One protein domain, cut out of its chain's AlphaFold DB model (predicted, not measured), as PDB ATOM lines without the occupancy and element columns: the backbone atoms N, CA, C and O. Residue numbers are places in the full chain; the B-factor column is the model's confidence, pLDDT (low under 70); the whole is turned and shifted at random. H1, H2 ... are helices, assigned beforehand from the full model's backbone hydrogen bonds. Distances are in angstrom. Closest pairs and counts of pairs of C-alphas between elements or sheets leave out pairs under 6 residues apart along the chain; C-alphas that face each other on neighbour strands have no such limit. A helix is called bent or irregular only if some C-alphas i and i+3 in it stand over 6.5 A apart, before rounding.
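AT A GLANCE: This is residues 7 to 74 of the 147 residues of an uncharacterized protein of Nocardia terpenica (UniProt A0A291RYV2). Three longer helices, H1, H2 and H4, pack on one another at strongly crossed angles to make the core, with short H3 at one end and short H5 packed on H1 toward the other. H1 is kinked by 40 degrees near residue 17. The printed part has 68 residues, with five named helices in the order H1 to H5 and no named strand; the class is all helix. It is compact, with a radius of gyration of the C-alphas of 10.7 A, and elongated, spanning 32 by 20 by 16 A.

IN THESE COORDINATES: H1, residues 7 to 23, begins at C-alpha 7 (130.168, 174.404, 142.443) and is 23.8 A long; it is irregular, with C-alphas 18 and 21 7.5 A apart. H2, residues 32 to 43, is 15.9 A long. H3 is residues 45 to 51. H4, residues 53 to 66, is 20.1 A long. H5, residues 68 to 72, ends at C-alpha 72 (137.215, 196.670, 151.285).

HOW THE PARTS SIT: H1 is the hub, touching H2, H4 and H5. It touches H2 at a steep tilt of 66 degrees, opposite ways; the closest C-alphas, of Tyr 23 and Ala 35, are 4.7 A apart. With residues 12 to 16 alone it touches H4, about perpendicular at 76 degrees; the closest C-alphas, of Ile 12 and Val 60, are 6.1 A apart. With residues 16 to 21 alone it touches H5, closest at the C-alphas of Ala 21 and Leu 71, 4.2 A. H2 and H4 touch at a steep tilt of 56 degrees, opposite ways, closest at the C-alphas of Ala 36 and Ala 61, 5.1 A. H3 is close to but not clearly touching H2, with the C-alphas of Thr 40 and Gln 48 closest at 6.8 A. H3 and H5 are apart. Every O i to N i+4 pair is within hydrogen-bond range in H2, H3 and H4, against 10 of 13 in H1 and 0 of 1 in H5, where 2 of 2 O i to N i+3 pairs are.

THE WHOLE: The C-alphas of Val 7 and Pro 27 are the two farthest apart, 34.0 A. The printed part has no cut and no long link. Mean pLDDT of the printed part is 96.1, and no printed residue is under 70.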
ATOM      1  N   VAL A   7     131.243 173.414 142.632       90.69
ATOM      2  CA  VAL A   7     130.168 174.404 142.443       90.69
ATOM      3  C   VAL A   7     129.806 175.085 143.761       90.69
ATOM      4  O   VAL A   7     129.628 176.300 143.800       90.69
ATOM      5  N   GLU A   8     129.736 174.330 144.856       95.25
ATOM      6  CA  GLU A   8     129.467 174.889 146.185       95.25
ATOM      7  C   GLU A   8     130.614 175.792 146.653       95.25
ATOM      8  O   GLU A   8     130.359 176.868 147.193       95.25
ATOM      9  N   GLY A   9     131.866 175.415 146.365       96.25
ATOM     10  CA  GLY A   9     133.036 176.269 146.571       96.25
ATOM     11  C   GLY A   9     132.916 177.593 145.814       96.25
ATOM     12  O   GLY A   9     133.049 178.658 146.410       96.25
ATOM     13  N   LYS A  10     132.542 177.554 144.529       95.06
ATOM     14  CA  LYS A  10     132.296 178.777 143.746       95.06
ATOM     15  C   LYS A  10     131.141 179.612 144.287       95.06
ATOM     16  O   LYS A  10     131.202 180.839 144.233       95.06
ATOM     17  N   LEU A  11     130.110 178.979 144.839       96.00
ATOM     18  CA  LEU A  11     129.000 179.681 145.479       96.00
ATOM     19  C   LEU A  11     129.462 180.437 146.741       96.00
ATOM     20  O   LEU A  11     129.036 181.573 146.955       96.00
ATOM     21  N   ILE A  12     130.356 179.834 147.534       97.62
ATOM     22  CA  ILE A  12     131.004 180.466 148.697       97.62
ATOM     23  C   ILE A  12     131.846 181.669 148.258       97.62
ATOM     24  O   ILE A  12     131.658 182.760 148.797       97.62
ATOM     25  N   GLU A  13     132.720 181.490 147.261       97.12
ATOM     26  CA  GLU A  13     133.551 182.570 146.704       97.12
ATOM     27  C   GLU A  13     132.680 183.739 146.220       97.12
ATOM     28  O   GLU A  13     132.880 184.881 146.629       97.12
ATOM     29  N   TYR A  14     131.649 183.442 145.419       96.25
ATOM     30  CA  TYR A  14     130.693 184.428 144.916       96.25
ATOM     31  C   TYR A  14     130.037 185.220 146.057       96.25
ATOM     32  O   TYR A  14     129.947 186.450 146.004       96.25
ATOM     33  N   ALA A  15     129.556 184.529 147.096       97.19
ATOM     34  CA  ALA A  15     128.844 185.179 148.187       97.19
ATOM     35  C   ALA A  15     129.782 186.064 149.020       97.19
ATOM     36  O   ALA A  15     129.399 187.162 149.431       97.19
ATOM     37  N   ALA A  16     131.021 185.621 149.233       97.50
ATOM     38  CA  ALA A  16     132.041 186.427 149.884       97.50
ATOM     39  C   ALA A  16     132.354 187.693 149.066       97.50
ATOM     40  O   ALA A  16     132.272 188.801 149.600       97.50
ATOM     41  N   ASP A  17     132.618 187.536 147.766       96.38
ATOM     42  CA  ASP A  17     132.970 188.618 146.839       96.38
ATOM     43  C   ASP A  17     131.935 189.755 146.786       96.38
ATOM     44  O   ASP A  17     132.302 190.934 146.701       96.38
ATOM     45  N   ASP A  18     130.646 189.412 146.839       95.50
ATOM     46  CA  ASP A  18     129.551 190.370 146.642       95.50
ATOM     47  C   ASP A  18     129.023 190.990 147.937       95.50
ATOM     48  O   ASP A  18     128.516 192.128 147.935       95.50
ATOM     49  N   PHE A  19     129.139 190.270 149.054       96.69
ATOM     50  CA  PHE A  19     128.435 190.630 150.283       96.69
ATOM     51  C   PHE A  19     129.342 190.862 151.489       96.69
ATOM     52  O   PHE A  19     128.946 191.640 152.356       96.69
ATOM     53  N   ALA A  20     130.554 190.301 151.557       97.31
ATOM     54  CA  ALA A  20     131.371 190.383 152.776       97.31
ATOM     55  C   ALA A  20     131.694 191.828 153.194       97.31
ATOM     56  O   ALA A  20     131.541 192.177 154.363       97.31
ATOM     57  N   ALA A  21     132.023 192.706 152.239       96.31
ATOM     58  CA  ALA A  21     132.290 194.125 152.506       96.31
ATOM     59  C   ALA A  21     131.099 194.894 153.117       96.31
ATOM     60  O   ALA A  21     131.279 195.982 153.650       96.31
ATOM     61  N   GLN A  22     129.870 194.373 153.017       94.69
ATOM     62  CA  GLN A  22     128.689 194.993 153.636       94.69
ATOM     63  C   GLN A  22     128.636 194.743 155.144       94.69
ATOM     64  O   GLN A  22     128.031 195.524 155.875       94.69
ATOM     65  N   TYR A  23     129.254 193.649 155.586       94.81
ATOM     66  CA  TYR A  23     129.246 193.192 156.968       94.81
ATOM     67  C   TYR A  23     130.583 193.422 157.672       94.81
ATOM     68  O   TYR A  23     130.652 193.240 158.877       94.81
ATOM     69  N   TYR A  24     131.636 193.806 156.948       95.69
ATOM     70  CA  TYR A  24     132.955 194.050 157.516       95.69
ATOM     71  C   TYR A  24     133.122 195.503 157.978       95.69
ATOM     72  O   TYR A  24     132.822 196.450 157.247       95.69
ATOM     73  N   GLY A  25     133.633 195.685 159.195       90.38
ATOM     74  CA  GLY A  25     133.833 196.990 159.814       90.38
ATOM     75  C   GLY A  25     132.516 197.677 160.189       90.38
ATOM     76  O   GLY A  25     131.705 197.141 160.945       90.38
ATOM     77  N   GLY A  26     132.329 198.906 159.697       81.44
ATOM     78  CA  GLY A  26     131.163 199.733 160.010       81.44
ATOM     79  C   GLY A  26     131.103 200.190 161.479       81.44
ATOM     80  O   GLY A  26     132.083 200.062 162.215       81.44
ATOM     81  N   PRO A  27     129.958 200.730 161.935       84.06
ATOM     82  CA  PRO A  27     129.809 201.257 163.296       84.06
ATOM     83  C   PRO A  27     129.935 200.189 164.393       84.06
ATOM     84  O   PRO A  27     130.123 200.534 165.555       84.06
ATOM     85  N   PHE A  28     129.846 198.905 164.030       87.06
ATOM     86  CA  PHE A  28     129.969 197.771 164.949       87.06
ATOM     87  C   PHE A  28     131.361 197.126 164.945       87.06
ATOM     88  O   PHE A  28     131.575 196.176 165.688       87.06
ATOM     89  N   ALA A  29     132.301 197.639 164.138       88.69
ATOM     90  CA  ALA A  29     133.671 197.130 164.029       88.69
ATOM     91  C   ALA A  29     133.756 195.611 163.770       88.69
ATOM     92  O   ALA A  29     134.635 194.933 164.301       88.69
ATOM     93  N   PHE A  30     132.842 195.082 162.953       94.44
ATOM     94  CA  PHE A  30     132.772 193.655 162.655       94.44
ATOM     95  C   PHE A  30     134.039 193.141 161.971       94.44
ATOM     96  O   PHE A  30     134.566 193.760 161.041       94.44
ATOM     97  N   GLY A  31     134.518 191.991 162.440       96.75
ATOM     98  CA  GLY A  31     135.699 191.323 161.916       96.75
ATOM     99  C   GLY A  31     135.395 190.404 160.734       96.75
ATOM    100  O   GLY A  31     134.278 190.326 160.223       96.75
ATOM    101  N   VAL A  32     136.420 189.666 160.304       97.62
ATOM    102  CA  VAL A  32     136.305 188.671 159.222       97.62
ATOM    103  C   VAL A  32     135.294 187.581 159.573       97.62
ATOM    104  O   VAL A  32     134.493 187.199 158.725       97.62
ATOM    105  N   ASP A  33     135.309 187.106 160.819       97.69
ATOM    106  CA  ASP A  33     134.444 186.010 161.258       97.69
ATOM    107  C   ASP A  33     132.971 186.447 161.343       97.69
ATOM    108  O   ASP A  33     132.077 185.694 160.953       97.69
ATOM    109  N   ASP A  34     132.712 187.696 161.749       97.50
ATOM    110  CA  ASP A  34     131.369 188.287 161.721       97.50
ATOM    111  C   ASP A  34     130.857 188.412 160.284       97.50
ATOM    112  O   ASP A  34     129.743 187.984 159.969       97.50
ATOM    113  N   ALA A  35     131.689 188.943 159.381       97.50
ATOM    114  CA  ALA A  35     131.338 189.049 157.972       97.50
ATOM    115  C   ALA A  35     131.046 187.668 157.365       97.50
ATOM    116  O   ALA A  35     130.040 187.499 156.677       97.50
ATOM    117  N   ALA A  36     131.871 186.665 157.670       98.31
ATOM    118  CA  ALA A  36     131.681 185.297 157.205       98.31
ATOM    119  C   ALA A  36     130.367 184.680 157.702       98.31
ATOM    120  O   ALA A  36     129.626 184.060 156.926       98.31
ATOM    121  N   ARG A  37     130.034 184.900 158.977       98.00
ATOM    122  CA  ARG A  37     128.761 184.475 159.560       98.00
ATOM    123  C   ARG A  37     127.575 185.108 158.833       98.00
ATOM    124  O   ARG A  37     126.686 184.382 158.385       98.00
ATOM    125  N   TYR A  38     127.558 186.432 158.676       97.50
ATOM    126  CA  TYR A  38     126.429 187.128 158.051       97.50
ATOM    127  C   TYR A  38     126.295 186.835 156.553       97.50
ATOM    128  O   TYR A  38     125.174 186.715 156.050       97.50
ATOM    129  N   VAL A  39     127.412 186.639 155.842       98.06
ATOM    130  CA  VAL A  39     127.392 186.126 154.465       98.06
ATOM    131  C   VAL A  39     126.703 184.764 154.415       98.06
ATOM    132  O   VAL A  39     125.837 184.539 153.568       98.06
ATOM    133  N   THR A  40     127.035 183.877 155.351       98.12
ATOM    134  CA  THR A  40     126.477 182.524 155.397       98.12
ATOM    135  C   THR A  40     124.970 182.532 155.659       98.12
ATOM    136  O   THR A  40     124.205 181.983 154.862       98.12
ATOM    137  N   GLU A  41     124.532 183.213 156.720       97.00
ATOM    138  CA  GLU A  41     123.117 183.310 157.112       97.00
ATOM    139  C   GLU A  41     122.253 184.012 156.038       97.00
ATOM    140  O   GLU A  41     121.086 183.659 155.804       97.00
ATOM    141  N   GLY A  42     122.821 185.024 155.375       96.25
ATOM    142  CA  GLY A  42     122.125 185.847 154.390       96.25
ATOM    143  C   GLY A  42     122.054 185.228 152.996       96.25
ATOM    144  O   GLY A  42     121.005 185.296 152.351       96.25
ATOM    145  N   HIS A  43     123.149 184.616 152.534       96.88
ATOM    146  CA  HIS A  43     123.372 184.359 151.102       96.88
ATOM    147  C   HIS A  43     123.711 182.906 150.761       96.88
ATOM    148  O   HIS A  43     123.676 182.549 149.586       96.88
ATOM    149  N   LEU A  44     123.970 182.050 151.756       96.81
ATOM    150  CA  LEU A  44     124.337 180.639 151.559       96.81
ATOM    151  C   LEU A  44     123.379 179.667 152.263       96.81
ATOM    152  O   LEU A  44     123.770 178.567 152.644       96.81
ATOM    153  N   ARG A  45     122.099 180.039 152.405       95.06
ATOM    154  CA  ARG A  45     121.093 179.267 153.164       95.06
ATOM    155  C   ARG A  45     120.988 177.796 152.761       95.06
ATOM    156  O   ARG A  45     120.808 176.950 153.627       95.06
ATOM    157  N   THR A  46     121.114 177.481 151.472       94.00
ATOM    158  CA  THR A  46     121.080 176.089 151.001       94.00
ATOM    159  C   THR A  46     122.290 175.296 151.501       94.00
ATOM    160  O   THR A  46     122.116 174.183 151.988       94.00
ATOM    161  N   LEU A  47     123.497 175.876 151.462       96.44
ATOM    162  CA  LEU A  47     124.696 175.231 152.011       96.44
ATOM    163  C   LEU A  47     124.628 175.148 153.533       96.44
ATOM    164  O   LEU A  47     124.960 174.116 154.103       96.44
ATOM    165  N   GLN A  48     124.143 176.198 154.196       96.94
ATOM    166  CA  GLN A  48     123.922 176.182 155.640       96.94
ATOM    167  C   GLN A  48     122.939 175.073 156.042       96.94
ATOM    168  O   GLN A  48     123.158 174.409 157.049       96.94
ATOM    169  N   ALA A  49     121.869 174.855 155.275       96.56
ATOM    170  CA  ALA A  49     120.914 173.784 155.543       96.56
ATOM    171  C   ALA A  49     121.533 172.388 155.349       96.56
ATOM    172  O   ALA A  49     121.191 171.472 156.092       96.56
ATOM    173  N   ALA A  50     122.442 172.231 154.383       96.75
ATOM    174  CA  ALA A  50     123.100 170.959 154.087       96.75
ATOM    175  C   ALA A  50     124.257 170.626 155.049       96.75
ATOM    176  O   ALA A  50     124.389 169.484 155.479       96.75
ATOM    177  N   TYR A  51     125.082 171.616 155.402       97.25
ATOM    178  CA  TYR A  51     126.352 171.418 156.115       97.25
ATOM    179  C   TYR A  51     126.408 172.082 157.499       97.25
ATOM    180  O   TYR A  51     127.351 171.854 158.254       97.25
ATOM    181  N   GLY A  52     125.412 172.895 157.854       97.38
ATOM    182  CA  GLY A  52     125.392 173.690 159.080       97.38
ATOM    183  C   GLY A  52     126.101 175.043 158.944       97.38
ATOM    184  O   GLY A  52     126.897 175.275 158.037       97.38
ATOM    185  N   LEU A  53     125.808 175.957 159.877       97.44
ATOM    186  CA  LEU A  53     126.366 177.316 159.879       97.44
ATOM    187  C   LEU A  53     127.889 177.322 160.048       97.44
ATOM    188  O   LEU A  53     128.569 177.968 159.262       97.44
ATOM    189  N   GLY A  54     128.411 176.605 161.050       97.81
ATOM    190  CA  GLY A  54     129.840 176.605 161.386       97.81
ATOM    191  C   GLY A  54     130.733 176.243 160.197       97.81
ATOM    192  O   GLY A  54     131.525 177.081 159.780       97.81
ATOM    193  N   PRO A  55     130.555 175.063 159.569       98.19
ATOM    194  CA  PRO A  55     131.400 174.658 158.449       98.19
ATOM    195  C   PRO A  55     131.364 175.596 157.240       98.19
ATOM    196  O   PRO A  55     132.386 175.788 156.583       98.19
ATOM    197  N   VAL A  56     130.204 176.185 156.935       98.19
ATOM    198  CA  VAL A  56     130.075 177.125 155.811       98.19
ATOM    199  C   VAL A  56     130.706 178.474 156.161       98.19
ATOM    200  O   VAL A  56     131.454 179.018 155.351       98.19
ATOM    201  N   ALA A  57     130.482 178.983 157.376       98.31
ATOM    202  CA  ALA A  57     131.103 180.218 157.845       98.31
ATOM    203  C   ALA A  57     132.634 180.093 157.918       98.31
ATOM    204  O   ALA A  57     133.331 181.008 157.489       98.31
ATOM    205  N   ASP A  58     133.164 178.951 158.359       98.44
ATOM    206  CA  ASP A  58     134.606 178.683 158.372       98.44
ATOM    207  C   ASP A  58     135.204 178.712 156.961       98.44
ATOM    208  O   ASP A  58     136.289 179.261 156.757       98.44
ATOM    209  N   ALA A  59     134.492 178.166 155.970       98.38
ATOM    210  CA  ALA A  59     134.921 178.200 154.575       98.38
ATOM    211  C   ALA A  59     134.906 179.624 154.000       98.38
ATOM    212  O   ALA A  59     135.867 180.032 153.345       98.38
ATOM    213  N   VAL A  60     133.866 180.412 154.298       98.62
ATOM    214  CA  VAL A  60     133.812 181.835 153.924       98.62
ATOM    215  C   VAL A  60     134.957 182.605 154.589       98.62
ATOM    216  O   VAL A  60     135.663 183.355 153.919       98.62
ATOM    217  N   ALA A  61     135.198 182.401 155.886       98.50
ATOM    218  CA  ALA A  61     136.280 183.062 156.611       98.50
ATOM    219  C   ALA A  61     137.658 182.675 156.054       98.50
ATOM    220  O   ALA A  61     138.522 183.536 155.891       98.50
ATOM    221  N   ALA A  62     137.870 181.399 155.719       98.31
ATOM    222  CA  ALA A  62     139.102 180.934 155.090       98.31
ATOM    223  C   ALA A  62     139.354 181.633 153.747       98.31
ATOM    224  O   ALA A  62     140.471 182.098 153.514       98.31
ATOM    225  N   TYR A  63     138.322 181.771 152.912       98.38
ATOM    226  CA  TYR A  63     138.405 182.527 151.663       98.38
ATOM    227  C   TYR A  63     138.732 184.006 151.913       98.38
ATOM    228  O   TYR A  63     139.680 184.534 151.342       98.38
ATOM    229  N   LEU A  64     138.026 184.672 152.832       98.31
ATOM    230  CA  LEU A  64     138.246 186.093 153.134       98.31
ATOM    231  C   LEU A  64     139.640 186.387 153.701       98.31
ATOM    232  O   LEU A  64     140.192 187.454 153.448       98.31
ATOM    233  N   ARG A  65     140.241 185.450 154.441       98.19
ATOM    234  CA  ARG A  65     141.631 185.582 154.909       98.19
ATOM    235  C   ARG A  65     142.646 185.447 153.772       98.19
ATOM    236  O   ARG A  65     143.707 186.057 153.849       98.19
ATOM    237  N   GLN A  66     142.337 184.662 152.741       98.19
ATOM    238  CA  GLN A  66     143.165 184.543 151.533       98.19
ATOM    239  C   GLN A  66     142.965 185.727 150.575       98.19
ATOM    240  O   GLN A  66     143.880 186.060 149.826       98.19
ATOM    241  N   HIS A  67     141.800 186.377 150.645       97.75
ATOM    242  CA  HIS A  67     141.377 187.481 149.783       97.75
ATOM    243  C   HIS A  67     140.927 188.710 150.594       97.75
ATOM    244  O   HIS A  67     139.767 189.133 150.500       97.75
ATOM    245  N   PRO A  68     141.803 189.300 151.428       97.50
ATOM    246  CA  PRO A  68     141.421 190.399 152.315       97.50
ATOM    247  C   PRO A  68     140.933 191.644 151.558       97.50
ATOM    248  O   PRO A  68     140.140 192.422 152.090       97.50
ATOM    249  N   GLU A  69     141.337 191.835 150.301       96.69
ATOM    250  CA  GLU A  69     140.881 192.932 149.446       96.69
ATOM    251  C   GLU A  69     139.362 192.932 149.217       96.69
ATOM    252  O   GLU A  69     138.769 193.994 149.012       96.69
ATOM    253  N   VAL A  70     138.713 191.764 149.290       96.69
ATOM    254  CA  VAL A  70     137.257 191.610 149.129       96.69
ATOM    255  C   VAL A  70     136.495 192.419 150.173       96.69
ATOM    256  O   VAL A  70     135.480 193.039 149.850       96.69
ATOM    257  N   LEU A  71     137.016 192.471 151.400       97.25
ATOM    258  CA  LEU A  71     136.396 193.135 152.550       97.25
ATOM    259  C   LEU A  71     136.304 194.656 152.387       97.25
ATOM    260  O   LEU A  71     135.499 195.302 153.054       97.25
ATOM    261  N   HIS A  72     137.102 195.227 151.484       95.81
ATOM    262  CA  HIS A  72     137.215 196.670 151.285       95.81
ATOM    263  C   HIS A  72     136.638 197.159 149.955       95.81
ATOM    264  O   HIS A  72     136.638 198.363 149.697       95.81
ATOM    265  N   ARG A  73     136.116 196.260 149.110       95.12
ATOM    266  CA  ARG A  73     135.519 196.651 147.826       95.12
ATOM    267  C   ARG A  73     134.333 197.578 148.048       95.12
ATOM    268  O   ARG A  73     133.416 197.265 148.806       95.12
ATOM    269  N   SER A  74     134.294 198.679 147.318       95.31
ATOM    270  CA  SER A  74     133.170 199.610 147.288       95.31
ATOM    271  C   SER A  74     131.920 198.984 146.646       95.31
ATOM    272  O   SER A  74     132.020 198.053 145.839       95.31
TER     273      SER A  74